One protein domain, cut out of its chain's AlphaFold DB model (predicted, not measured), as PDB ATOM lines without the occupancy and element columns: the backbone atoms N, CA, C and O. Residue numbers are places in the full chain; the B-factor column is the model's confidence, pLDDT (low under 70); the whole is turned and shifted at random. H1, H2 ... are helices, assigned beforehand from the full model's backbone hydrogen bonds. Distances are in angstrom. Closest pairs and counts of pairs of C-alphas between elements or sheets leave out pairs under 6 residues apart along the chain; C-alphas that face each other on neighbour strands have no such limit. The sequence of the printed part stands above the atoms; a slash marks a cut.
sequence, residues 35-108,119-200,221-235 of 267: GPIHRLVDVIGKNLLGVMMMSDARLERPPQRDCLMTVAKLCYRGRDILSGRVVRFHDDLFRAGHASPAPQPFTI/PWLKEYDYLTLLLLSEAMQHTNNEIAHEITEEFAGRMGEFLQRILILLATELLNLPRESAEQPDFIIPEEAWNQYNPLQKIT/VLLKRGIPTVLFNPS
ATOM      1  N   GLY A  35      47.153 -22.139 -19.819       90.94
ATOM      2  CA  GLY A  35      48.170 -21.085 -19.724       90.94
ATOM      3  C   GLY A  35      47.721 -19.848 -18.919       90.94
ATOM      4  O   GLY A  35      48.489 -19.362 -18.082       90.94
ATOM      5  N   PRO A  36      46.501 -19.314 -19.133       91.81
ATOM      6  CA  PRO A  36      45.934 -18.259 -18.293       91.81
ATOM      7  C   PRO A  36      45.912 -18.570 -16.790       91.81
ATOM      8  O   PRO A  36      46.344 -17.718 -16.013       91.81
ATOM      9  N   ILE A  37      45.472 -19.764 -16.375       93.94
ATOM     10  CA  ILE A  37      45.434 -20.139 -14.947       93.94
ATOM     11  C   ILE A  37      46.854 -20.273 -14.392       93.94
ATOM     12  O   ILE A  37      47.144 -19.731 -13.326       93.94
ATOM     13  N   HIS A  38      47.770 -20.898 -15.141       93.94
ATOM     14  CA  HIS A  38      49.182 -20.966 -14.754       93.94
ATOM     15  C   HIS A  38      49.758 -19.565 -14.485       93.94
ATOM     16  O   HIS A  38      50.402 -19.328 -13.464       93.94
ATOM     17  N   ARG A  39      49.483 -18.606 -15.380       93.12
ATOM     18  CA  ARG A  39      49.915 -17.211 -15.226       93.12
ATOM     19  C   ARG A  39      49.243 -16.511 -14.045       93.12
ATOM     20  O   ARG A  39      49.894 -15.703 -13.390       93.12
ATOM     21  N   LEU A  40      47.953 -16.754 -13.817       94.38
ATOM     22  CA  LEU A  40      47.210 -16.174 -12.699       94.38
ATOM     23  C   LEU A  40      47.867 -16.563 -11.371       94.38
ATOM     24  O   LEU A  40      48.179 -15.684 -10.571       94.38
ATOM     25  N   VAL A  41      48.136 -17.858 -11.193       95.25
ATOM     26  CA  VAL A  41      48.768 -18.418  -9.993       95.25
ATOM     27  C   VAL A  41      50.158 -17.822  -9.759       95.25
ATOM     28  O   VAL A  41      50.427 -17.321  -8.669       95.25
ATOM     29  N   ASP A  42      51.013 -17.822 -10.785       95.31
ATOM     30  CA  ASP A  42      52.381 -17.282 -10.717       95.31
ATOM     31  C   ASP A  42      52.375 -15.790 -10.343       95.31
ATOM     32  O   ASP A  42      52.983 -15.361  -9.361       95.31
ATOM     33  N   VAL A  43      51.600 -14.979 -11.069       95.12
ATOM     34  CA  VAL A  43      51.556 -13.528 -10.845       95.12
ATOM     35  C   VAL A  43      50.971 -13.189  -9.476       95.12
ATOM     36  O   VAL A  43      51.530 -12.333  -8.786       95.12
ATOM     37  N   ILE A  44      49.864 -13.812  -9.072       96.00
ATOM     38  CA  ILE A  44      49.245 -13.528  -7.772       96.00
ATOM     39  C   ILE A  44      50.160 -13.992  -6.641       96.00
ATOM     40  O   ILE A  44      50.461 -13.187  -5.762       96.00
ATOM     41  N   GLY A  45      50.676 -15.224  -6.693       95.38
ATOM     42  CA  GLY A  45      51.567 -15.759  -5.662       95.38
ATOM     43  C   GLY A  45      52.834 -14.920  -5.493       95.38
ATOM     44  O   GLY A  45      53.227 -14.593  -4.374       95.38
ATOM     45  N   LYS A  46      53.443 -14.476  -6.597       95.00
ATOM     46  CA  LYS A  46      54.634 -13.624  -6.551       95.00
ATOM     47  C   LYS A  46      54.364 -12.257  -5.927       95.00
ATOM     48  O   LYS A  46      55.188 -11.763  -5.156       95.00
ATOM     49  N   ASN A  47      53.241 -11.625  -6.272       94.94
ATOM     50  CA  ASN A  47      52.879 -10.335  -5.682       94.94
ATOM     51  C   ASN A  47      52.504 -10.487  -4.204       94.94
ATOM     52  O   ASN A  47      52.890  -9.639  -3.405       94.94
ATOM     53  N   LEU A  48      51.822 -11.575  -3.838       95.12
ATOM     54  CA  LEU A  48      51.480 -11.890  -2.455       95.12
ATOM     55  C   LEU A  48      52.738 -12.045  -1.597       95.12
ATOM     56  O   LEU A  48      52.853 -11.385  -0.569       95.12
ATOM     57  N   LEU A  49      53.734 -12.803  -2.071       94.06
ATOM     58  CA  LEU A  49      55.043 -12.882  -1.419       94.06
ATOM     59  C   LEU A  49      55.662 -11.489  -1.235       94.06
ATOM     60  O   LEU A  49      56.179 -11.175  -0.169       94.06
ATOM     61  N   GLY A  50      55.589 -10.636  -2.259       92.06
ATOM     62  CA  GLY A  50      56.070  -9.256  -2.176       92.06
ATOM     63  C   GLY A  50      55.401  -8.452  -1.057       92.06
ATOM     64  O   GLY A  50      56.101  -7.798  -0.286       92.06
ATOM     65  N   VAL A  51      54.072  -8.540  -0.939       92.94
ATOM     66  CA  VAL A  51      53.284  -7.880   0.117       92.94
ATOM     67  C   VAL A  51      53.662  -8.414   1.497       92.94
ATOM     68  O   VAL A  51      53.957  -7.634   2.400       92.94
ATOM     69  N   MET A  52      53.707  -9.735   1.658       92.25
ATOM     70  CA  MET A  52      53.918 -10.378   2.959       92.25
ATOM     71  C   MET A  52      55.362 -10.261   3.470       92.25
ATOM     72  O   MET A  52      55.621 -10.423   4.659       92.25
ATOM     73  N   MET A  53      56.311  -9.910   2.597       88.81
ATOM     74  CA  MET A  53      57.691  -9.599   2.981       88.81
ATOM     75  C   MET A  53      57.896  -8.149   3.443       88.81
ATOM     76  O   MET A  53      58.955  -7.827   4.000       88.81
ATOM     77  N   MET A  54      56.910  -7.267   3.237       89.25
ATOM     78  CA  MET A  54      56.965  -5.889   3.725       89.25
ATOM     79  C   MET A  54      57.016  -5.857   5.256       89.25
ATOM     80  O   MET A  54      56.561  -6.769   5.945       89.25
ATOM     81  N   SER A  55      57.564  -4.776   5.819       86.81
ATOM     82  CA  SER A  55      57.670  -4.624   7.275       86.81
ATOM     83  C   SER A  55      56.325  -4.684   7.990       86.81
ATOM     84  O   SER A  55      56.277  -5.128   9.131       86.81
ATOM     85  N   ASP A  56      55.246  -4.268   7.327       87.81
ATOM     86  CA  ASP A  56      53.918  -4.197   7.931       87.81
ATOM     87  C   ASP A  56      53.329  -5.569   8.281       87.81
ATOM     88  O   ASP A  56      52.605  -5.663   9.265       87.81
ATOM     89  N   ALA A  57      53.697  -6.648   7.579       88.06
ATOM     90  CA  ALA A  57      53.251  -8.007   7.919       88.06
ATOM     91  C   ALA A  57      53.762  -8.477   9.297       88.06
ATOM     92  O   ALA A  57      53.168  -9.346   9.939       88.06
ATOM     93  N   ARG A  58      54.861  -7.882   9.775       84.00
ATOM     94  CA  ARG A  58      55.499  -8.220  11.054       84.00
ATOM     95  C   ARG A  58      55.013  -7.375  12.226       84.00
ATOM     96  O   ARG A  58      55.423  -7.651  13.349       84.00
ATOM     97  N   LEU A  59      54.211  -6.350  11.961       85.38
ATOM     98  CA  LEU A  59      53.742  -5.397  12.958       85.38
ATOM     99  C   LEU A  59      52.244  -5.597  13.179       85.38
ATOM    100  O   LEU A  59      51.508  -5.887  12.238       85.38
ATOM    101  N   GLU A  60      51.787  -5.406  14.409       85.00
ATOM    102  CA  GLU A  60      50.360  -5.524  14.759       85.00
ATOM    103  C   GLU A  60      49.557  -4.277  14.365       85.00
ATOM    104  O   GLU A  60      48.328  -4.280  14.342       85.00
ATOM    105  N   ARG A  61      50.255  -3.205  13.981       85.75
ATOM    106  CA  ARG A  61      49.647  -1.951  13.536       85.75
ATOM    107  C   ARG A  61      49.026  -2.052  12.125       85.75
ATOM    108  O   ARG A  61      49.453  -2.872  11.308       85.75
ATOM    109  N   PRO A  62      48.104  -1.141  11.774       90.00
ATOM    110  CA  PRO A  62      47.564  -1.006  10.428       90.00
ATOM    111  C   PRO A  62      48.672  -0.845   9.376       90.00
ATOM    112  O   PRO A  62      49.628  -0.096   9.619       90.00
ATOM    113  N   PRO A  63      48.554  -1.508   8.211       92.12
ATOM    114  CA  PRO A  63      49.575  -1.432   7.173       92.12
ATOM    115  C   PRO A  63      49.772  -0.011   6.649       92.12
ATOM    116  O   PRO A  63      48.849   0.802   6.627       92.12
ATOM    117  N   GLN A  64      50.972   0.303   6.166       91.75
ATOM    118  CA  GLN A  64      51.211   1.593   5.533       91.75
ATOM    119  C   GLN A  64      50.463   1.704   4.202       91.75
ATOM    120  O   GLN A  64      50.143   0.707   3.551       91.75
ATOM    121  N   ARG A  65      50.244   2.949   3.759       92.62
ATOM    122  CA  ARG A  65      49.604   3.262   2.472       92.62
ATOM    123  C   ARG A  65      50.208   2.457   1.319       92.62
ATOM    124  O   ARG A  65      49.464   1.889   0.527       92.62
ATOM    125  N   ASP A  66      51.534   2.378   1.246       92.62
ATOM    126  CA  ASP A  66      52.233   1.687   0.158       92.62
ATOM    127  C   ASP A  66      51.949   0.179   0.146       92.62
ATOM    128  O   ASP A  66      51.786  -0.419  -0.922       92.62
ATOM    129  N   CYS A  67      51.815  -0.431   1.328       93.06
ATOM    130  CA  CYS A  67      51.419  -1.829   1.464       93.06
ATOM    131  C   CYS A  67      49.992  -2.037   0.937       93.06
ATOM    132  O   CYS A  67      49.771  -2.867   0.055       93.06
ATOM    133  N   LEU A  68      49.041  -1.204   1.372       93.81
ATOM    134  CA  LEU A  68      47.643  -1.288   0.931       93.81
ATOM    135  C   LEU A  68      47.470  -1.029  -0.567       93.81
ATOM    136  O   LEU A  68      46.702  -1.721  -1.233       93.81
ATOM    137  N   MET A  69      48.214  -0.075  -1.128       94.50
ATOM    138  CA  MET A  69      48.221   0.166  -2.571       94.50
ATOM    139  C   MET A  69      48.766  -1.039  -3.340       94.50
ATOM    140  O   MET A  69      48.294  -1.326  -4.440       94.50
ATOM    141  N   THR A  70      49.747  -1.752  -2.785       94.31
ATOM    142  CA  THR A  70      50.298  -2.967  -3.401       94.31
ATOM    143  C   THR A  70      49.281  -4.110  -3.366       94.31
ATOM    144  O   THR A  70      49.081  -4.762  -4.390       94.31
ATOM    145  N   VAL A  71      48.561  -4.284  -2.251       95.75
ATOM    146  CA  VAL A  71      47.434  -5.231  -2.143       95.75
ATOM    147  C   VAL A  71      46.340  -4.897  -3.162       95.75
ATOM    148  O   VAL A  71      45.924  -5.760  -3.931       95.75
ATOM    149  N   ALA A  72      45.920  -3.633  -3.247       95.44
ATOM    150  CA  ALA A  72      44.900  -3.216  -4.208       95.44
ATOM    151  C   ALA A  72      45.338  -3.470  -5.661       95.44
ATOM    152  O   ALA A  72      44.568  -4.006  -6.459       95.44
ATOM    153  N   LYS A  73      46.597  -3.164  -6.003       95.19
ATOM    154  CA  LYS A  73      47.172  -3.456  -7.328       95.19
ATOM    155  C   LYS A  73      47.225  -4.950  -7.632       95.19
ATOM    156  O   LYS A  73      47.003  -5.317  -8.784       95.19
ATOM    157  N   LEU A  74      47.489  -5.805  -6.640       95.06
ATOM    158  CA  LEU A  74      47.390  -7.259  -6.790       95.06
ATOM    159  C   LEU A  74      45.965  -7.653  -7.191       95.06
ATOM    160  O   LEU A  74      45.793  -8.376  -8.174       95.06
ATOM    161  N   CYS A  75      44.947  -7.124  -6.507       95.25
ATOM    162  CA  CYS A  75      43.547  -7.405  -6.829       95.25
ATOM    163  C   CYS A  75      43.155  -6.909  -8.227       95.25
ATOM    164  O   CYS A  75      42.547  -7.661  -8.990       95.25
ATOM    165  N   TYR A  76      43.542  -5.686  -8.601       94.94
ATOM    166  CA  TYR A  76      43.292  -5.152  -9.946       94.94
ATOM    167  C   TYR A  76      43.979  -5.996 -11.012       94.94
ATOM    168  O   TYR A  76      43.361  -6.378 -12.000       94.94
ATOM    169  N   ARG A  77      45.235  -6.385 -10.775       94.12
ATOM    170  CA  ARG A  77      45.975  -7.203 -11.726       94.12
ATOM    171  C   ARG A  77      45.363  -8.591 -11.901       94.12
ATOM    172  O   ARG A  77      45.341  -9.095 -13.023       94.12
ATOM    173  N   GLY A  78      44.884  -9.203 -10.819       92.94
ATOM    174  CA  GLY A  78      44.154 -10.468 -10.870       92.94
ATOM    175  C   GLY A  78      42.884 -10.345 -11.714       92.94
ATOM    176  O   GLY A  78      42.686 -11.135 -12.634       92.94
ATOM    177  N   ARG A  79      42.085  -9.295 -11.485       92.75
ATOM    178  CA  ARG A  79      40.883  -9.002 -12.282       92.75
ATOM    179  C   ARG A  79      41.188  -8.796 -13.759       92.75
ATOM    180  O   ARG A  79      40.494  -9.377 -14.579       92.75
ATOM    181  N   ASP A  80      42.242  -8.056 -14.096       92.31
ATOM    182  CA  ASP A  80      42.656  -7.842 -15.489       92.31
ATOM    183  C   ASP A  80      43.012  -9.152 -16.207       92.31
ATOM    184  O   ASP A  80      42.765  -9.312 -17.403       92.31
ATOM    185  N   ILE A  81      43.642 -10.097 -15.497       91.94
ATOM    186  CA  ILE A  81      43.978 -11.411 -16.061       91.94
ATOM    187  C   ILE A  81      42.702 -12.213 -16.321       91.94
ATOM    188  O   ILE A  81      42.597 -12.841 -17.376       91.94
ATOM    189  N   LEU A  82      41.750 -12.175 -15.385       92.06
ATOM    190  CA  LEU A  82      40.475 -12.877 -15.504       92.06
ATOM    191  C   LEU A  82      39.614 -12.283 -16.630       92.06
ATOM    192  O   LEU A  82      39.206 -12.996 -17.543       92.06
ATOM    193  N   SER A  83      39.396 -10.968 -16.627       90.81
ATOM    194  CA  SER A  83      38.557 -10.282 -17.617       90.81
ATOM    195  C   SER A  83      39.139 -10.336 -19.030       90.81
ATOM    196  O   SER A  83      38.399 -10.443 -20.001       90.81
ATOM    197  N   GLY A  84      40.467 -10.328 -19.170       88.81
ATOM    198  CA  GLY A  84      41.129 -10.385 -20.472       88.81
ATOM    199  C   GLY A  84      41.126 -11.763 -21.142       88.81
ATOM    200  O   GLY A  84      41.593 -11.875 -22.276       88.81
ATOM    201  N   ARG A  85      40.689 -12.822 -20.445       88.62
ATOM    202  CA  ARG A  85      40.737 -14.221 -20.923       88.62
ATOM    203  C   ARG A  85      39.420 -14.976 -20.760       88.62
ATOM    204  O   ARG A  85      39.365 -16.153 -21.118       88.62
ATOM    205  N   VAL A  86      38.401 -14.316 -20.215       91.94
ATOM    206  CA  VAL A  86      37.078 -14.899 -20.023       91.94
ATOM    207  C   VAL A  86      36.358 -15.053 -21.354       91.94
ATOM    208  O   VAL A  86      36.306 -14.128 -22.164       91.94
ATOM    209  N   VAL A  87      35.786 -16.233 -21.558       90.44
ATOM    210  CA  VAL A  87      34.866 -16.526 -22.651       90.44
ATOM    211  C   VAL A  87      33.482 -16.734 -22.060       90.44
ATOM    212  O   VAL A  87      33.316 -17.411 -21.038       90.44
ATOM    213  N   ARG A  88      32.491 -16.091 -22.678       88.88
ATOM    214  CA  ARG A  88      31.099 -16.166 -22.237       88.88
ATOM    215  C   ARG A  88      30.545 -17.546 -22.541       88.88
ATOM    216  O   ARG A  88      30.965 -18.198 -23.488       88.88
ATOM    217  N   PHE A  89      29.539 -17.962 -21.784       83.31
ATOM    218  CA  PHE A  89      28.956 -19.299 -21.928       83.31
ATOM    219  C   PHE A  89      28.426 -19.621 -23.343       83.31
ATOM    220  O   PHE A  89      28.391 -20.782 -23.738       83.31
ATOM    221  N   HIS A  90      28.006 -18.607 -24.103       85.06
ATOM    222  CA  HIS A  90      27.462 -18.777 -25.457       85.06
ATOM    223  C   HIS A  90      28.502 -18.661 -26.575       85.06
ATOM    224  O   HIS A  90      28.160 -18.910 -27.730       85.06
ATOM    225  N   ASP A  91      29.731 -18.273 -26.244       87.50
ATOM    226  CA  ASP A  91      30.801 -18.118 -27.217       87.50
ATOM    227  C   ASP A  91      31.559 -19.447 -27.365       87.50
ATOM    228  O   ASP A  91      31.759 -20.191 -26.401       87.50
ATOM    229  N   ASP A  92      31.981 -19.758 -28.591       84.25
ATOM    230  CA  ASP A  92      32.741 -20.976 -28.861       84.25
ATOM    231  C   ASP A  92      34.145 -20.890 -28.253       84.25
ATOM    232  O   ASP A  92      34.904 -19.961 -28.530       84.25
ATOM    233  N   LEU A  93      34.514 -21.909 -27.471       83.00
ATOM    234  CA  LEU A  93      35.864 -22.032 -26.925       83.00
ATOM    235  C   LEU A  93      36.885 -22.279 -28.038       83.00
ATOM    236  O   LEU A  93      36.701 -23.145 -28.904       83.00
ATOM    237  N   PHE A  94      38.028 -21.612 -27.952       84.00
ATOM    238  CA  PHE A  94      39.158 -21.848 -28.827       84.00
ATOM    239  C   PHE A  94      39.741 -23.248 -28.594       84.00
ATOM    240  O   PHE A  94      40.338 -23.559 -27.559       84.00
ATOM    241  N   ARG A  95      39.604 -24.108 -29.606       75.88
ATOM    242  CA  ARG A  95      40.167 -25.462 -29.626       75.88
ATOM    243  C   ARG A  95      41.165 -25.590 -30.764       75.88
ATOM    244  O   ARG A  95      40.814 -25.471 -31.935       75.88
ATOM    245  N   ALA A  96      42.413 -25.881 -30.423       79.00
ATOM    246  CA  ALA A  96      43.413 -26.233 -31.417       79.00
ATOM    247  C   ALA A  96      43.134 -27.653 -31.953       79.00
ATOM    248  O   ALA A  96      42.988 -28.599 -31.185       79.00
ATOM    249  N   GLY A  97      43.028 -27.802 -33.278       75.69
ATOM    250  CA  GLY A  97      42.597 -29.066 -33.898       75.69
ATOM    251  C   GLY A  97      43.648 -30.184 -33.900       75.69
ATOM    252  O   GLY A  97      43.298 -31.359 -33.842       75.69
ATOM    253  N   HIS A  98      44.937 -29.837 -33.962       83.25
ATOM    254  CA  HIS A  98      46.038 -30.810 -34.080       83.25
ATOM    255  C   HIS A  98      47.168 -30.605 -33.070       83.25
ATOM    256  O   HIS A  98      48.070 -31.433 -32.982       83.25
ATOM    257  N   ALA A  99      47.143 -29.496 -32.336       80.88
ATOM    258  CA  ALA A  99      48.143 -29.171 -31.335       80.88
ATOM    259  C   ALA A  99      47.453 -29.092 -29.977       80.88
ATOM    260  O   ALA A  99      46.388 -28.493 -29.863       80.88
ATOM    261  N   SER A 100      48.062 -29.674 -28.953       78.50
ATOM    262  CA  SER A 100      47.628 -29.514 -27.567       78.50
ATOM    263  C   SER A 100      48.776 -28.895 -26.777       78.50
ATOM    264  O   SER A 100      49.936 -29.226 -27.051       78.50
ATOM    265  N   PRO A 101      48.500 -27.978 -25.838       84.62
ATOM    266  CA  PRO A 101      49.548 -27.447 -24.982       84.62
ATOM    267  C   PRO A 101      50.153 -28.567 -24.132       84.62
ATOM    268  O   PRO A 101      49.482 -29.533 -23.769       84.62
ATOM    269  N   ALA A 102      51.436 -28.428 -23.810       87.81
ATOM    270  CA  ALA A 102      52.078 -29.314 -22.853       87.81
ATOM    271  C   ALA A 102      51.588 -28.989 -21.427       87.81
ATOM    272  O   ALA A 102      51.436 -27.805 -21.116       87.81
ATOM    273  N   PRO A 103      51.393 -29.994 -20.552       89.75
ATOM    274  CA  PRO A 103      51.128 -29.761 -19.137       89.75
ATOM    275  C   PRO A 103      52.229 -28.911 -18.499       89.75
ATOM    276  O   PRO A 103      53.415 -29.230 -18.612       89.75
ATOM    277  N   GLN A 104      51.835 -27.840 -17.818       92.75
ATOM    278  CA  GLN A 104      52.732 -26.947 -17.093       92.75
ATOM    279  C   GLN A 104      52.529 -27.149 -15.586       92.75
ATOM    280  O   GLN A 104      51.401 -26.996 -15.108       92.75
ATOM    281  N   PRO A 105      53.571 -27.517 -14.817       93.81
ATOM    282  CA  PRO A 105      53.461 -27.581 -13.365       93.81
ATOM    283  C   PRO A 105      53.232 -26.176 -12.811       93.81
ATOM    284  O   PRO A 105      53.875 -25.230 -13.263       93.81
ATOM    285  N   PHE A 106      52.342 -26.025 -11.832       94.62
ATOM    286  CA  PHE A 106      52.142 -24.718 -11.216       94.62
ATOM    287  C   PHE A 106      53.415 -24.233 -10.526       94.62
ATOM    288  O   PHE A 106      54.108 -24.999  -9.852       94.62
ATOM    289  N   THR A 107      53.693 -22.941 -10.667       94.81
ATOM    290  CA  THR A 107      54.784 -22.272  -9.958       94.81
ATOM    291  C   THR A 107      54.230 -21.665  -8.673       94.81
ATOM    292  O   THR A 107      53.376 -20.784  -8.719       94.81
ATOM    293  N   ILE A 108      54.682 -22.168  -7.525       94.38
ATOM    294  CA  ILE A 108      54.232 -21.726  -6.203       94.38
ATOM    295  C   ILE A 108      55.264 -20.788  -5.598       94.38
ATOM    296  O   ILE A 108      56.460 -21.072  -5.593       94.38
ATOM    297  N   PRO A 119      46.745  -8.545  11.602       90.75
ATOM    298  CA  PRO A 119      45.474  -9.240  11.408       90.75
ATOM    299  C   PRO A 119      44.881  -9.006  10.012       90.75
ATOM    300  O   PRO A 119      44.417  -9.958   9.387       90.75
ATOM    301  N   TRP A 120      44.969  -7.781   9.480       93.75
ATOM    302  CA  TRP A 120      44.439  -7.447   8.151       93.75
ATOM    303  C   TRP A 120      45.188  -8.182   7.044       93.75
ATOM    304  O   TRP A 120      44.578  -8.828   6.194       93.75
ATOM    305  N   LEU A 121      46.524  -8.122   7.062       94.19
ATOM    306  CA  LEU A 121      47.329  -8.798   6.043       94.19
ATOM    307  C   LEU A 121      47.197 -10.317   6.141       94.19
ATOM    308  O   LEU A 121      47.180 -10.975   5.108       94.19
ATOM    309  N   LYS A 122      47.037 -10.869   7.349       93.62
ATOM    310  CA  LYS A 122      46.781 -12.298   7.543       93.62
ATOM    311  C   LYS A 122      45.458 -12.741   6.918       93.62
ATOM    312  O   LYS A 122      45.418 -13.789   6.282       93.62
ATOM    313  N   GLU A 123      44.392 -11.952   7.051       94.50
ATOM    314  CA  GLU A 123      43.113 -12.252   6.395       94.50
ATOM    315  C   GLU A 123      43.220 -12.154   4.866       94.50
ATOM    316  O   GLU A 123      42.724 -13.027   4.150       94.50
ATOM    317  N   TYR A 124      43.904 -11.133   4.344       95.44
ATOM    318  CA  TYR A 124      44.089 -10.976   2.897       95.44
ATOM    319  C   TYR A 124      44.949 -12.095   2.306       95.44
ATOM    320  O   TYR A 124      44.650 -12.595   1.218       95.44
ATOM    321  N   ASP A 125      45.984 -12.516   3.031       95.06
ATOM    322  CA  ASP A 125      46.832 -13.648   2.673       95.06
ATOM    323  C   ASP A 125      46.036 -14.952   2.655       95.06
ATOM    324  O   ASP A 125      46.046 -15.664   1.655       95.06
ATOM    325  N   TYR A 126      45.226 -15.204   3.688       95.12
ATOM    326  CA  TYR A 126      44.335 -16.362   3.733       95.12
ATOM    327  C   TYR A 126      43.392 -16.427   2.525       95.12
ATOM    328  O   TYR A 126      43.334 -17.448   1.837       95.12
ATOM    329  N   LEU A 127      42.689 -15.331   2.217       96.31
ATOM    330  CA  LEU A 127      41.783 -15.264   1.065       96.31
ATOM    331  C   LEU A 127      42.519 -15.467  -0.263       96.31
ATOM    332  O   LEU A 127      41.983 -16.094  -1.177       96.31
ATOM    333  N   THR A 128      43.749 -14.963  -0.374       96.06
ATOM    334  CA  THR A 128      44.561 -15.132  -1.584       96.06
ATOM    335  C   THR A 128      45.066 -16.568  -1.719       96.06
ATOM    336  O   THR A 128      45.031 -17.123  -2.815       96.06
ATOM    337  N   LEU A 129      45.483 -17.210  -0.626       95.38
ATOM    338  CA  LEU A 129      45.882 -18.619  -0.615       95.38
ATOM    339  C   LEU A 129      44.710 -19.536  -0.979       95.38
ATOM    340  O   LEU A 129      44.901 -20.455  -1.771       95.38
ATOM    341  N   LEU A 130      43.500 -19.252  -0.488       94.88
ATOM    342  CA  LEU A 130      42.288 -19.972  -0.894       94.88
ATOM    343  C   LEU A 130      41.961 -19.776  -2.376       94.88
ATOM    344  O   LEU A 130      41.675 -20.756  -3.061       94.88
ATOM    345  N   LEU A 131      42.063 -18.546  -2.892       95.50
ATOM    346  CA  LEU A 131      41.921 -18.278  -4.327       95.50
ATOM    347  C   LEU A 131      42.895 -19.135  -5.139       95.50
ATOM    348  O   LEU A 131      42.505 -19.726  -6.141       95.50
ATOM    349  N   LEU A 132      44.164 -19.203  -4.724       95.19
ATOM    350  CA  LEU A 132      45.183 -19.985  -5.424       95.19
ATOM    351  C   LEU A 132      44.877 -21.487  -5.372       95.19
ATOM    352  O   LEU A 132      44.985 -22.147  -6.405       95.19
ATOM    353  N   SER A 133      44.459 -22.012  -4.218       93.75
ATOM    354  CA  SER A 133      44.034 -23.411  -4.072       93.75
ATOM    355  C   SER A 133      42.863 -23.742  -5.002       93.75
ATOM    356  O   SER A 133      42.938 -24.690  -5.784       93.75
ATOM    357  N   GLU A 134      41.809 -22.924  -4.991       93.31
ATOM    358  CA  GLU A 134      40.624 -23.122  -5.832       93.31
ATOM    359  C   GLU A 134      40.983 -23.021  -7.326       93.31
ATOM    360  O   GLU A 134      40.563 -23.853  -8.132       93.31
ATOM    361  N   ALA A 135      41.844 -22.069  -7.709       93.50
ATOM    362  CA  ALA A 135      42.334 -21.942  -9.082       93.50
ATOM    363  C   ALA A 135      43.083 -23.200  -9.554       93.50
ATOM    364  O   ALA A 135      42.908 -23.640 -10.694       93.50
ATOM    365  N   MET A 136      43.911 -23.787  -8.688       92.50
ATOM    366  CA  MET A 136      44.704 -24.983  -8.990       92.50
ATOM    367  C   MET A 136      43.865 -26.255  -9.100       92.50
ATOM    368  O   MET A 136      44.220 -27.152  -9.863       92.50
ATOM    369  N   GLN A 137      42.758 -26.334  -8.365       91.25
ATOM    370  CA  GLN A 137      41.905 -27.522  -8.318       91.25
ATOM    371  C   GLN A 137      40.705 -27.453  -9.274       91.25
ATOM    372  O   GLN A 137      40.055 -28.470  -9.520       91.25
ATOM    373  N   HIS A 138      40.420 -26.291  -9.868       91.56
ATOM    374  CA  HIS A 138      39.271 -26.137 -10.755       91.56
ATOM    375  C   HIS A 138      39.358 -27.018 -12.009       91.56
ATOM    376  O   HIS A 138      40.411 -27.195 -12.624       91.56
ATOM    377  N   THR A 139      38.198 -27.461 -12.489       87.44
ATOM    378  CA  THR A 139      38.036 -28.239 -13.730       87.44
ATOM    379  C   THR A 139      38.525 -27.516 -14.992       87.44
ATOM    380  O   THR A 139      38.838 -28.153 -15.994       87.44
ATOM    381  N   ASN A 140      38.673 -26.185 -14.953       86.25
ATOM    382  CA  ASN A 140      39.117 -25.389 -16.102       86.25
ATOM    383  C   ASN A 140      40.606 -25.582 -16.412       86.25
ATOM    384  O   ASN A 140      41.075 -25.135 -17.459       86.25
ATOM    385  N   ASN A 141      41.343 -26.267 -15.534       87.75
ATOM    386  CA  ASN A 141      42.739 -26.621 -15.760       87.75
ATOM    387  C   ASN A 141      42.945 -27.583 -16.936       87.75
ATOM    388  O   ASN A 141      44.058 -27.678 -17.450       87.75
ATOM    389  N   GLU A 142      41.887 -28.245 -17.407       86.75
ATOM    390  CA  GLU A 142      41.921 -29.079 -18.615       86.75
ATOM    391  C   GLU A 142      41.696 -28.271 -19.909       86.75
ATOM    392  O   GLU A 142      42.011 -28.744 -21.002       86.75
ATOM    393  N   ILE A 143      41.191 -27.034 -19.810       86.38
ATOM    394  CA  ILE A 143      40.906 -26.159 -20.957       86.38
ATOM    395  C   ILE A 143      42.163 -25.350 -21.295       86.38
ATOM    396  O   ILE A 143      42.654 -24.573 -20.493       86.38
ATOM    397  N   ALA A 144      42.697 -25.512 -22.501       80.50
ATOM    398  CA  ALA A 144      44.042 -25.056 -22.866       80.50
ATOM    399  C   ALA A 144      44.295 -23.529 -22.854       80.50
ATOM    400  O   ALA A 144      45.362 -23.065 -22.441       80.50
ATOM    401  N   HIS A 145      43.368 -22.733 -23.390       83.62
ATOM    402  CA  HIS A 145      43.684 -21.368 -23.843       83.62
ATOM    403  C   HIS A 145      42.828 -20.267 -23.222       83.62
ATOM    404  O   HIS A 145      43.177 -19.089 -23.323       83.62
ATOM    405  N   GLU A 146      41.729 -20.642 -22.582       87.75
ATOM    406  CA  GLU A 146      40.659 -19.739 -22.180       87.75
ATOM    407  C   GLU A 146      40.106 -20.166 -20.825       87.75
ATOM    408  O   GLU A 146      40.320 -21.294 -20.372       87.75
ATOM    409  N   ILE A 147      39.408 -19.248 -20.168       91.62
ATOM    410  CA  ILE A 147      38.711 -19.511 -18.912       91.62
ATOM    411  C   ILE A 147      37.226 -19.210 -19.086       91.62
ATOM    412  O   ILE A 147      36.842 -18.284 -19.797       91.62
ATOM    413  N   THR A 148      36.388 -20.004 -18.433       92.25
ATOM    414  CA  THR A 148      34.939 -19.797 -18.437       92.25
ATOM    415  C   THR A 148      34.543 -18.637 -17.526       92.25
ATOM    416  O   THR A 148      35.240 -18.310 -16.561       92.25
ATOM    417  N   GLU A 149      33.386 -18.045 -17.808       92.38
ATOM    418  CA  GLU A 149      32.759 -17.024 -16.961       92.38
ATOM    419  C   GLU A 149      32.531 -17.501 -15.520       92.38
ATOM    420  O   GLU A 149      32.776 -16.747 -14.583       92.38
ATOM    421  N   GLU A 150      32.172 -18.773 -15.326       91.75
ATOM    422  CA  GLU A 150      32.016 -19.377 -13.996       91.75
ATOM    423  C   GLU A 150      33.319 -19.327 -13.184       91.75
ATOM    424  O   GLU A 150      33.323 -18.897 -12.031       91.75
ATOM    425  N   PHE A 151      34.440 -19.712 -13.800       93.06
ATOM    426  CA  PHE A 151      35.747 -19.660 -13.150       93.06
ATOM    427  C   PHE A 151      36.152 -18.222 -12.822       93.06
ATOM    428  O   PHE A 151      36.599 -17.937 -11.712       93.06
ATOM    429  N   ALA A 152      35.980 -17.306 -13.780       92.94
ATOM    430  CA  ALA A 152      36.306 -15.900 -13.578       92.94
ATOM    431  C   ALA A 152      35.465 -15.276 -12.454       92.94
ATOM    432  O   ALA A 152      36.010 -14.525 -11.645       92.94
ATOM    433  N   GLY A 153      34.181 -15.634 -12.359       92.19
ATOM    434  CA  GLY A 153      33.289 -15.235 -11.271       92.19
ATOM    435  C   GLY A 153      33.788 -15.721  -9.912       92.19
ATOM    436  O   GLY A 153      34.051 -14.898  -9.038       92.19
ATOM    437  N   ARG A 154      34.033 -17.032  -9.764       93.50
ATOM    438  CA  ARG A 154      34.528 -17.620  -8.503       93.50
ATOM    439  C   ARG A 154      35.843 -17.002  -8.042       93.50
ATOM    440  O   ARG A 154      35.987 -16.646  -6.878       93.50
ATOM    441  N   MET A 155      36.807 -16.839  -8.947       94.75
ATOM    442  CA  MET A 155      38.098 -16.232  -8.598       94.75
ATOM    443  C   MET A 155      37.943 -14.742  -8.271       94.75
ATOM    444  O   MET A 155      38.605 -14.215  -7.375       94.75
ATOM    445  N   GLY A 156      37.044 -14.060  -8.983       93.12
ATOM    446  CA  GLY A 156      36.709 -12.659  -8.765       93.12
ATOM    447  C   GLY A 156      36.110 -12.387  -7.386       93.12
ATOM    448  O   GLY A 156      36.427 -11.352  -6.803       93.12
ATOM    449  N   GLU A 157      35.321 -13.311  -6.830       93.94
ATOM    450  CA  GLU A 157      34.710 -13.178  -5.500       93.94
ATOM    451  C   GLU A 157      35.755 -13.000  -4.392       93.94
ATOM    452  O   GLU A 157      35.630 -12.088  -3.574       93.94
ATOM    453  N   PHE A 158      36.832 -13.791  -4.399       95.62
ATOM    454  CA  PHE A 158      37.924 -13.652  -3.428       95.62
ATOM    455  C   PHE A 158      38.625 -12.289  -3.550       95.62
ATOM    456  O   PHE A 158      38.836 -11.599  -2.552       95.62
ATOM    457  N   LEU A 159      38.937 -11.853  -4.777       95.06
ATOM    458  CA  LEU A 159      39.579 -10.555  -5.018       95.06
ATOM    459  C   LEU A 159      38.663  -9.381  -4.643       95.06
ATOM    460  O   LEU A 159      39.127  -8.371  -4.116       95.06
ATOM    461  N   GLN A 160      37.360  -9.497  -4.912       94.44
ATOM    462  CA  GLN A 160      36.350  -8.532  -4.481       94.44
ATOM    463  C   GLN A 160      36.245  -8.483  -2.967       94.44
ATOM    464  O   GLN A 160      36.196  -7.390  -2.410       94.44
ATOM    465  N   ARG A 161      36.274  -9.632  -2.292       95.31
ATOM    466  CA  ARG A 161      36.217  -9.683  -0.836       95.31
ATOM    467  C   ARG A 161      37.380  -8.923  -0.204       95.31
ATOM    468  O   ARG A 161      37.133  -8.101   0.675       95.31
ATOM    469  N   ILE A 162      38.603  -9.128  -0.694       95.88
ATOM    470  CA  ILE A 162      39.795  -8.397  -0.228       95.88
ATOM    471  C   ILE A 162      39.624  -6.886  -0.444       95.88
ATOM    472  O   ILE A 162      39.861  -6.101   0.473       95.88
ATOM    473  N   LEU A 163      39.163  -6.464  -1.627       95.25
ATOM    474  CA  LEU A 163      38.954  -5.044  -1.927       95.25
ATOM    475  C   LEU A 163      37.858  -4.403  -1.073       95.25
ATOM    476  O   LEU A 163      38.027  -3.260  -0.654       95.25
ATOM    477  N   ILE A 164      36.772  -5.124  -0.782       95.06
ATOM    478  CA  ILE A 164      35.716  -4.652   0.118       95.06
ATOM    479  C   ILE A 164      36.290  -4.436   1.514       95.06
ATOM    480  O   ILE A 164      36.151  -3.335   2.033       95.06
ATOM    481  N   LEU A 165      36.971  -5.433   2.090       94.94
ATOM    482  CA  LEU A 165      37.554  -5.327   3.434       94.94
ATOM    483  C   LEU A 165      38.532  -4.152   3.526       94.94
ATOM    484  O   LEU A 165      38.425  -3.315   4.423       94.94
ATOM    485  N   LEU A 166      39.431  -4.028   2.547       94.25
ATOM    486  CA  LEU A 166      40.395  -2.933   2.489       94.25
ATOM    487  C   LEU A 166      39.695  -1.567   2.395       94.25
ATOM    488  O   LEU A 166      40.040  -0.632   3.123       94.25
ATOM    489  N   ALA A 167      38.693  -1.442   1.523       93.69
ATOM    490  CA  ALA A 167      37.960  -0.199   1.318       93.69
ATOM    491  C   ALA A 167      37.122   0.199   2.543       93.69
ATOM    492  O   ALA A 167      37.144   1.363   2.945       93.69
ATOM    493  N   THR A 168      36.404  -0.744   3.153       93.19
ATOM    494  CA  THR A 168      35.489  -0.450   4.260       93.19
ATOM    495  C   THR A 168      36.221  -0.259   5.579       93.19
ATOM    496  O   THR A 168      35.948   0.702   6.292       93.19
ATOM    497  N   GLU A 169      37.173  -1.133   5.912       91.25
ATOM    498  CA  GLU A 169      37.803  -1.134   7.237       91.25
ATOM    499  C   GLU A 169      38.934  -0.112   7.336       91.25
ATOM    500  O   GLU A 169      39.012   0.663   8.294       91.25
ATOM    501  N   LEU A 170      39.806  -0.056   6.326       90.81
ATOM    502  CA  LEU A 170      40.997   0.792   6.368       90.81
ATOM    503  C   LEU A 170      40.752   2.155   5.721       90.81
ATOM    504  O   LEU A 170      41.167   3.166   6.285       90.81
ATOM    505  N   LEU A 171      40.010   2.223   4.615       91.69
ATOM    506  CA  LEU A 171      39.768   3.485   3.900       91.69
ATOM    507  C   LEU A 171      38.441   4.180   4.251       91.69
ATOM    508  O   LEU A 171      38.219   5.297   3.795       91.69
ATOM    509  N   ASN A 172      37.595   3.575   5.095       90.12
ATOM    510  CA  ASN A 172      36.278   4.105   5.492       90.12
ATOM    511  C   ASN A 172      35.346   4.429   4.307       90.12
ATOM    512  O   ASN A 172      34.518   5.339   4.392       90.12
ATOM    513  N   LEU A 173      35.476   3.717   3.190       93.44
ATOM    514  CA  LEU A 173      34.583   3.887   2.051       93.44
ATOM    515  C   LEU A 173      33.257   3.155   2.302       93.44
ATOM    516  O   LEU A 173      33.241   2.102   2.947       93.44
ATOM    517  N   PRO A 174      32.130   3.683   1.794       93.31
ATOM    518  CA  PRO A 174      30.845   3.017   1.922       93.31
ATOM    519  C   PRO A 174      30.879   1.661   1.216       93.31
ATOM    520  O   PRO A 174      31.314   1.537   0.067       93.31
ATOM    521  N   ARG A 175      30.372   0.641   1.909       92.38
ATOM    522  CA  ARG A 175      30.353  -0.742   1.422       92.38
ATOM    523  C   ARG A 175      29.633  -0.886   0.079       92.38
ATOM    524  O   ARG A 175      30.126  -1.594  -0.787       92.38
ATOM    525  N   GLU A 176      28.541  -0.153  -0.119       92.44
ATOM    526  CA  GLU A 176      27.756  -0.162  -1.365       92.44
ATOM    527  C   GLU A 176      28.576   0.254  -2.597       92.44
ATOM    528  O   GLU A 176      28.372  -0.260  -3.698       92.44
ATOM    529  N   SER A 177      29.529   1.176  -2.420       90.75
ATOM    530  CA  SER A 177      30.449   1.565  -3.490       90.75
ATOM    531  C   SER A 177      31.522   0.505  -3.710       90.75
ATOM    532  O   SER A 177      31.859   0.211  -4.853       90.75
ATOM    533  N   ALA A 178      32.023  -0.098  -2.629       89.94
ATOM    534  CA  ALA A 178      33.054  -1.128  -2.688       89.94
ATOM    535  C   ALA A 178      32.554  -2.476  -3.235       89.94
ATOM    536  O   ALA A 178      33.366  -3.280  -3.677       89.94
ATOM    537  N   GLU A 179      31.246  -2.743  -3.219       91.62
ATOM    538  CA  GLU A 179      30.632  -3.967  -3.761       91.62
ATOM    539  C   GLU A 179      30.441  -3.937  -5.285       91.62
ATOM    540  O   GLU A 179      30.108  -4.962  -5.879       91.62
ATOM    541  N   GLN A 180      30.685  -2.798  -5.943       91.19
ATOM    542  CA  GLN A 180      30.552  -2.709  -7.396       91.19
ATOM    543  C   GLN A 180      31.606  -3.586  -8.108       91.19
ATOM    544  O   GLN A 180      32.770  -3.597  -7.685       91.19
ATOM    545  N   PRO A 181      31.247  -4.286  -9.206       83.69
ATOM    546  CA  PRO A 181      32.176  -5.165  -9.929       83.69
ATOM    547  C   PRO A 181      33.421  -4.435 -10.454       83.69
ATOM    548  O   PRO A 181      34.546  -4.914 -10.312       83.69
ATOM    549  N   ASP A 182      33.225  -3.221 -10.972       86.62
ATOM    550  CA  ASP A 182      34.288  -2.381 -11.540       86.62
ATOM    551  C   ASP A 182      34.896  -1.417 -10.508       86.62
ATOM    552  O   ASP A 182      35.487  -0.394 -10.856       86.62
ATOM    553  N   PHE A 183      34.731  -1.708  -9.214       90.88
ATOM    554  CA  PHE A 183      35.211  -0.831  -8.159       90.88
ATOM    555  C   PHE A 183      36.740  -0.691  -8.180       90.88
ATOM    556  O   PHE A 183      37.488  -1.662  -8.029       90.88
ATOM    557  N   ILE A 184      37.184   0.557  -8.299       93.06
ATOM    558  CA  ILE A 184      38.567   0.994  -8.129       93.06
ATOM    559  C   ILE A 184      38.573   2.005  -6.987       93.06
ATOM    560  O   ILE A 184      37.693   2.861  -6.890       93.06
ATOM    561  N   ILE A 185      39.569   1.904  -6.115       92.69
ATOM    562  CA  ILE A 185      39.685   2.784  -4.960       92.69
ATOM    563  C   ILE A 185      40.104   4.176  -5.456       92.69
ATOM    564  O   ILE A 185      41.146   4.285  -6.112       92.69
ATOM    565  N   PRO A 186      39.330   5.228  -5.135       93.56
ATOM    566  CA  PRO A 186      39.619   6.585  -5.580       93.56
ATOM    567  C   PRO A 186      40.935   7.103  -4.989       93.56
ATOM    568  O   PRO A 186      41.319   6.746  -3.871       93.56
ATOM    569  N   GLU A 187      41.632   7.970  -5.728       92.00
ATOM    570  CA  GLU A 187      42.936   8.503  -5.315       92.00
ATOM    571  C   GLU A 187      42.847   9.305  -4.008       92.00
ATOM    572  O   GLU A 187      43.733   9.252  -3.151       92.00
ATOM    573  N   GLU A 188      41.724   9.988  -3.815       92.31
ATOM    574  CA  GLU A 188      41.415  10.784  -2.637       92.31
ATOM    575  C   GLU A 188      41.416   9.936  -1.360       92.31
ATOM    576  O   GLU A 188      41.924  10.389  -0.333       92.31
ATOM    577  N   ALA A 189      40.928   8.692  -1.425       91.25
ATOM    578  CA  ALA A 189      40.903   7.789  -0.275       91.25
ATOM    579  C   ALA A 189      42.319   7.412   0.181       91.25
ATOM    580  O   ALA A 189      42.598   7.360   1.379       91.25
ATOM    581  N   TRP A 190      43.248   7.228  -0.762       92.38
ATOM    582  CA  TRP A 190      44.648   6.946  -0.445       92.38
ATOM    583  C   TRP A 190      45.354   8.134   0.209       92.38
ATOM    584  O   TRP A 190      46.204   7.944   1.076       92.38
ATOM    585  N   ASN A 191      45.011   9.356  -0.199       91.06
ATOM    586  CA  ASN A 191      45.604  10.576   0.349       91.06
ATOM    587  C   ASN A 191      45.085  10.911   1.756       91.06
ATOM    588  O   ASN A 191      45.805  11.530   2.536       91.06
ATOM    589  N   GLN A 192      43.863  10.491   2.087       90.62
ATOM    590  CA  GLN A 192      43.253  10.698   3.405       90.62
ATOM    591  C   GLN A 192      43.618   9.611   4.423       90.62
ATOM    592  O   GLN A 192      43.373   9.781   5.618       90.62
ATOM    593  N   TYR A 193      44.200   8.497   3.976       91.50
ATOM    594  CA  TYR A 193      44.524   7.378   4.847       91.50
ATOM    595  C   TYR A 193      45.621   7.731   5.863       91.50
ATOM    596  O   TYR A 193      46.749   8.067   5.497       91.50
ATOM    597  N   ASN A 194      45.298   7.589   7.152       87.88
ATOM    598  CA  ASN A 194      46.246   7.722   8.253       87.88
ATOM    599  C   ASN A 194      46.188   6.478   9.165       87.88
ATOM    600  O   ASN A 194      45.187   6.290   9.862       87.88
ATOM    601  N   PRO A 195      47.250   5.650   9.215       84.19
ATOM    602  CA  PRO A 195      47.249   4.408   9.988       84.19
ATOM    603  C   PRO A 195      47.156   4.642  11.504       84.19
ATOM    604  O   PRO A 195      46.595   3.818  12.217       84.19
ATOM    605  N   LEU A 196      47.637   5.781  12.019       81.31
ATOM    606  CA  LEU A 196      47.617   6.069  13.461       81.31
ATOM    607  C   LEU A 196      46.211   6.358  13.999       81.31
ATOM    608  O   LEU A 196      45.975   6.234  15.193       81.31
ATOM    609  N   GLN A 197      45.274   6.739  13.129       83.06
ATOM    610  CA  GLN A 197      43.884   6.995  13.520       83.06
ATOM    611  C   GLN A 197      43.054   5.710  13.640       83.06
ATOM    612  O   GLN A 197      41.897   5.770  14.048       83.06
ATOM    613  N   LYS A 198      43.620   4.564  13.249       78.50
ATOM    614  CA  LYS A 198      42.917   3.279  13.157       78.50
ATOM    615  C   LYS A 198      43.124   2.365  14.357       78.50
ATOM    616  O   LYS A 198      42.463   1.337  14.425       78.50
ATOM    617  N   ILE A 199      44.004   2.737  15.280       75.56
ATOM    618  CA  ILE A 199      44.319   1.952  16.473       75.56
ATOM    619  C   ILE A 199      43.930   2.692  17.733       75.56
ATOM    620  O   ILE A 199      44.021   3.919  17.826       75.56
ATOM    621  N   THR A 200      43.542   1.921  18.733       73.75
ATOM    622  CA  THR A 200      43.468   2.405  20.105       73.75
ATOM    623  C   THR A 200      44.873   2.511  20.705       73.75
ATOM    624  O   THR A 200      45.817   1.853  20.269       73.75
ATOM    625  N   VAL A 221      65.648 -15.450  -3.093       86.75
ATOM    626  CA  VAL A 221      65.783 -15.600  -4.556       86.75
ATOM    627  C   VAL A 221      65.015 -16.822  -5.051       86.75
ATOM    628  O   VAL A 221      64.341 -16.745  -6.082       86.75
ATOM    629  N   LEU A 222      65.073 -17.932  -4.309       86.62
ATOM    630  CA  LEU A 222      64.328 -19.146  -4.635       86.62
ATOM    631  C   LEU A 222      62.816 -18.896  -4.579       86.62
ATOM    632  O   LEU A 222      62.096 -19.236  -5.515       86.62
ATOM    633  N   LEU A 223      62.348 -18.227  -3.523       88.50
ATOM    634  CA  LEU A 223      60.929 -17.929  -3.329       88.50
ATOM    635  C   LEU A 223      60.403 -16.933  -4.366       88.50
ATOM    636  O   LEU A 223      59.317 -17.121  -4.901       88.50
ATOM    637  N   LYS A 224      61.191 -15.915  -4.730       88.88
ATOM    638  CA  LYS A 224      60.859 -14.923  -5.769       88.88
ATOM    639  C   LYS A 224      60.807 -15.532  -7.175       88.88
ATOM    640  O   LYS A 224      60.057 -15.037  -8.019       88.88
ATOM    641  N   ARG A 225      61.625 -16.557  -7.448       90.75
ATOM    642  CA  ARG A 225      61.594 -17.329  -8.705       90.75
ATOM    643  C   ARG A 225      60.431 -18.315  -8.754       90.75
ATOM    644  O   ARG A 225      59.980 -18.630  -9.848       90.75
ATOM    645  N   GLY A 226      59.946 -18.731  -7.588       91.50
ATOM    646  CA  GLY A 226      58.890 -19.717  -7.456       91.50
ATOM    647  C   GLY A 226      59.427 -21.139  -7.568       91.50
ATOM    648  O   GLY A 226      60.464 -21.411  -8.176       91.50
ATOM    649  N   ILE A 227      58.712 -22.056  -6.930       93.69
ATOM    650  CA  ILE A 227      59.036 -23.472  -6.854       93.69
ATOM    651  C   ILE A 227      57.939 -24.221  -7.616       93.69
ATOM    652  O   ILE A 227      56.766 -24.112  -7.256       93.69
ATOM    653  N   PRO A 228      58.275 -24.974  -8.675       93.25
ATOM    654  CA  PRO A 228      57.317 -25.850  -9.330       93.25
ATOM    655  C   PRO A 228      56.748 -26.880  -8.348       93.25
ATOM    656  O   PRO A 228      57.504 -27.497  -7.599       93.25
ATOM    657  N   THR A 229      55.440 -27.126  -8.400       90.44
ATOM    658  CA  THR A 229      54.729 -28.152  -7.604       90.44
ATOM    659  C   THR A 229      55.438 -29.505  -7.587       90.44
ATOM    660  O   THR A 229      55.537 -30.144  -6.546       90.44
ATOM    661  N   VAL A 230      55.999 -29.923  -8.724       89.12
ATOM    662  CA  VAL A 230      56.720 -31.198  -8.886       89.12
ATOM    663  C   VAL A 230      58.018 -31.302  -8.078       89.12
ATOM    664  O   VAL A 230      58.526 -32.405  -7.898       89.12
ATOM    665  N   LEU A 231      58.572 -30.180  -7.608       90.06
ATOM    666  CA  LEU A 231      59.776 -30.148  -6.772       90.06
ATOM    667  C   LEU A 231      59.460 -30.122  -5.272       90.06
ATOM    668  O   LEU A 231      60.378 -30.259  -4.462       90.06
ATOM    669  N   PHE A 232      58.194 -29.956  -4.878       86.69
ATOM    670  CA  PHE A 232      57.825 -30.032  -3.470       86.69
ATOM    671  C   PHE A 232      57.895 -31.473  -2.982       86.69
ATOM    672  O   PHE A 232      57.273 -32.374  -3.541       86.69
ATOM    673  N   ASN A 233      58.627 -31.679  -1.889       85.00
ATOM    674  CA  ASN A 233      58.591 -32.941  -1.173       85.00
ATOM    675  C   ASN A 233      57.306 -32.996  -0.325       85.00
ATOM    676  O   ASN A 233      57.158 -32.157   0.569       85.00
ATOM    677  N   PRO A 234      56.406 -33.977  -0.537       80.75
ATOM    678  CA  PRO A 234      55.186 -34.108   0.253       80.75
ATOM    679  C   PRO A 234      55.432 -34.244   1.759       80.75
ATOM    680  O   PRO A 234      54.574 -33.854   2.540       80.75
ATOM    681  N   SER A 235      56.596 -34.749   2.190       83.12
ATOM    682  CA  SER A 235      56.924 -34.843   3.621       83.12
ATOM    683  C   SER A 235      57.184 -33.487   4.282       83.12
ATOM    684  O   SER A 235      57.215 -33.413   5.504       83.12
TER     685      SER A 235
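This is residues 35 to 108, 119 to 200 and 221 to 235 of the 267 residues of an uncharacterized protein of Planctomycetales bacterium 10988 (UniProt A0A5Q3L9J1). Four long helices, H1, H3, H4 and H6, pack side by side as a well-formed four-cornered bundle, with H1 and H6 at opposite corners and H3 and H4 filling the other two. Short helices H2, H8 and H9 gather round one end of the bundle, H7 packs on H6, and at the other end, near H5, the unnamed residues 84 to 108 swing out in a wide loop; residues 221 to 235, with H10, lie on the H1 side. The printed part has 171 residues with ten named helices, H1 to H10 in order along the chain, and no named strand; the class is all helix, with 105 residues in these helices. The whole is compact, with a radius of gyration of the C-alphas of 17.7 A, and its outline is flat, spanning 62 by 43 by 22 A.

H6, residues 149 to 170, is the longest helix by residues and has a kink of 29 degrees near residue 156. It touches H3, residues 65 to 83, at a shallow tilt of 17 degrees, opposite ways; the closest C-alphas, those of Cys 75 and Leu 159, are 5.4 A apart. With residues 155 to 162 alone H6 touches H4, residues 119 to 137, opposite ways at a shallow tilt of 3 degrees, and the closest C-alphas are those of Tyr 124 and Ile 162, 5.9 A apart. H1, residues 35 to 52, touches H3 at a shallow tilt of 6 degrees, opposite ways, closest at the C-alphas of Asn 47 and Leu 74, 6.4 A. H1 also touches H4, opposite ways at a shallow tilt of 18 degrees, closest at the C-alphas of Val 41 and Leu 132, 6.0 A. H1 and H6 are apart, while H3 and H4 are near each other; H1, H3, H4 and H6 form a bundle, a group of helices packed together. With residues 163 to 168 alone H6 touches H7, residues 175 to 178; the C-alphas of Ile 164 and Ala 178, the closest, are 5.2 A apart. H1 and H10, residues 221 to 225, only just touch, with 3 pairs of C-alphas within 8 A, the closest being those of Lys 46 and Lys 224, 6.4 A. H2, residues 55 to 58, is close to H4 but not clearly touching, with the C-alphas of Ala 57 and Leu 121, the closest, 6.3 A apart. H5, residues 139 to 142, is close to H1 but not clearly touching, closest at the C-alphas of Ile 37 and Asn 141, 7.1 A. H8, residues 187 to 192, is close to H3 but not clearly touching, closest at the C-alphas of Arg 65 and Trp 190, 6.8 A. H9, residues 195 to 198, is close to H6 but not clearly touching, closest at the C-alphas of Leu 170 and Lys 198, 7.5 A. Every O i to N i+4 pair is within hydrogen-bond range in H1, H3, H4, H8 and H10, and 16 of 18 are in H6; H2, H5, H7 and H9 are too short for such a pair.

From first to last C-alpha H6 measures 30.5 A, H4 27.1 A, H3 26.6 A and H1 25.7 A. H6 begins at C-alpha 149, (32.759, -17.024, -16.961), and ends at C-alpha 170, (40.997, 0.792, 6.368). H1 begins at C-alpha 35, (48.170, -21.085, -19.724). H10 ends at C-alpha 225, (61.594, -17.329, -8.705). Residues 86 to 87 pair with 147 to 148, parallel, and residues 107 to 108 with 227 to 228, antiparallel.

The two C-alphas farthest apart are those of His 98 and Thr 200, 63.6 A. Residues 109 to 118 are not printed, and C-alphas 108 and 119 are 23.3 A apart across this cut; residues 201 to 220 are not printed either, with 37.8 A between C-alphas 200 and 221. Of the links that are printed whole, no link is long. The mean pLDDT of the printed part is 90.6, and no printed residue is under 70.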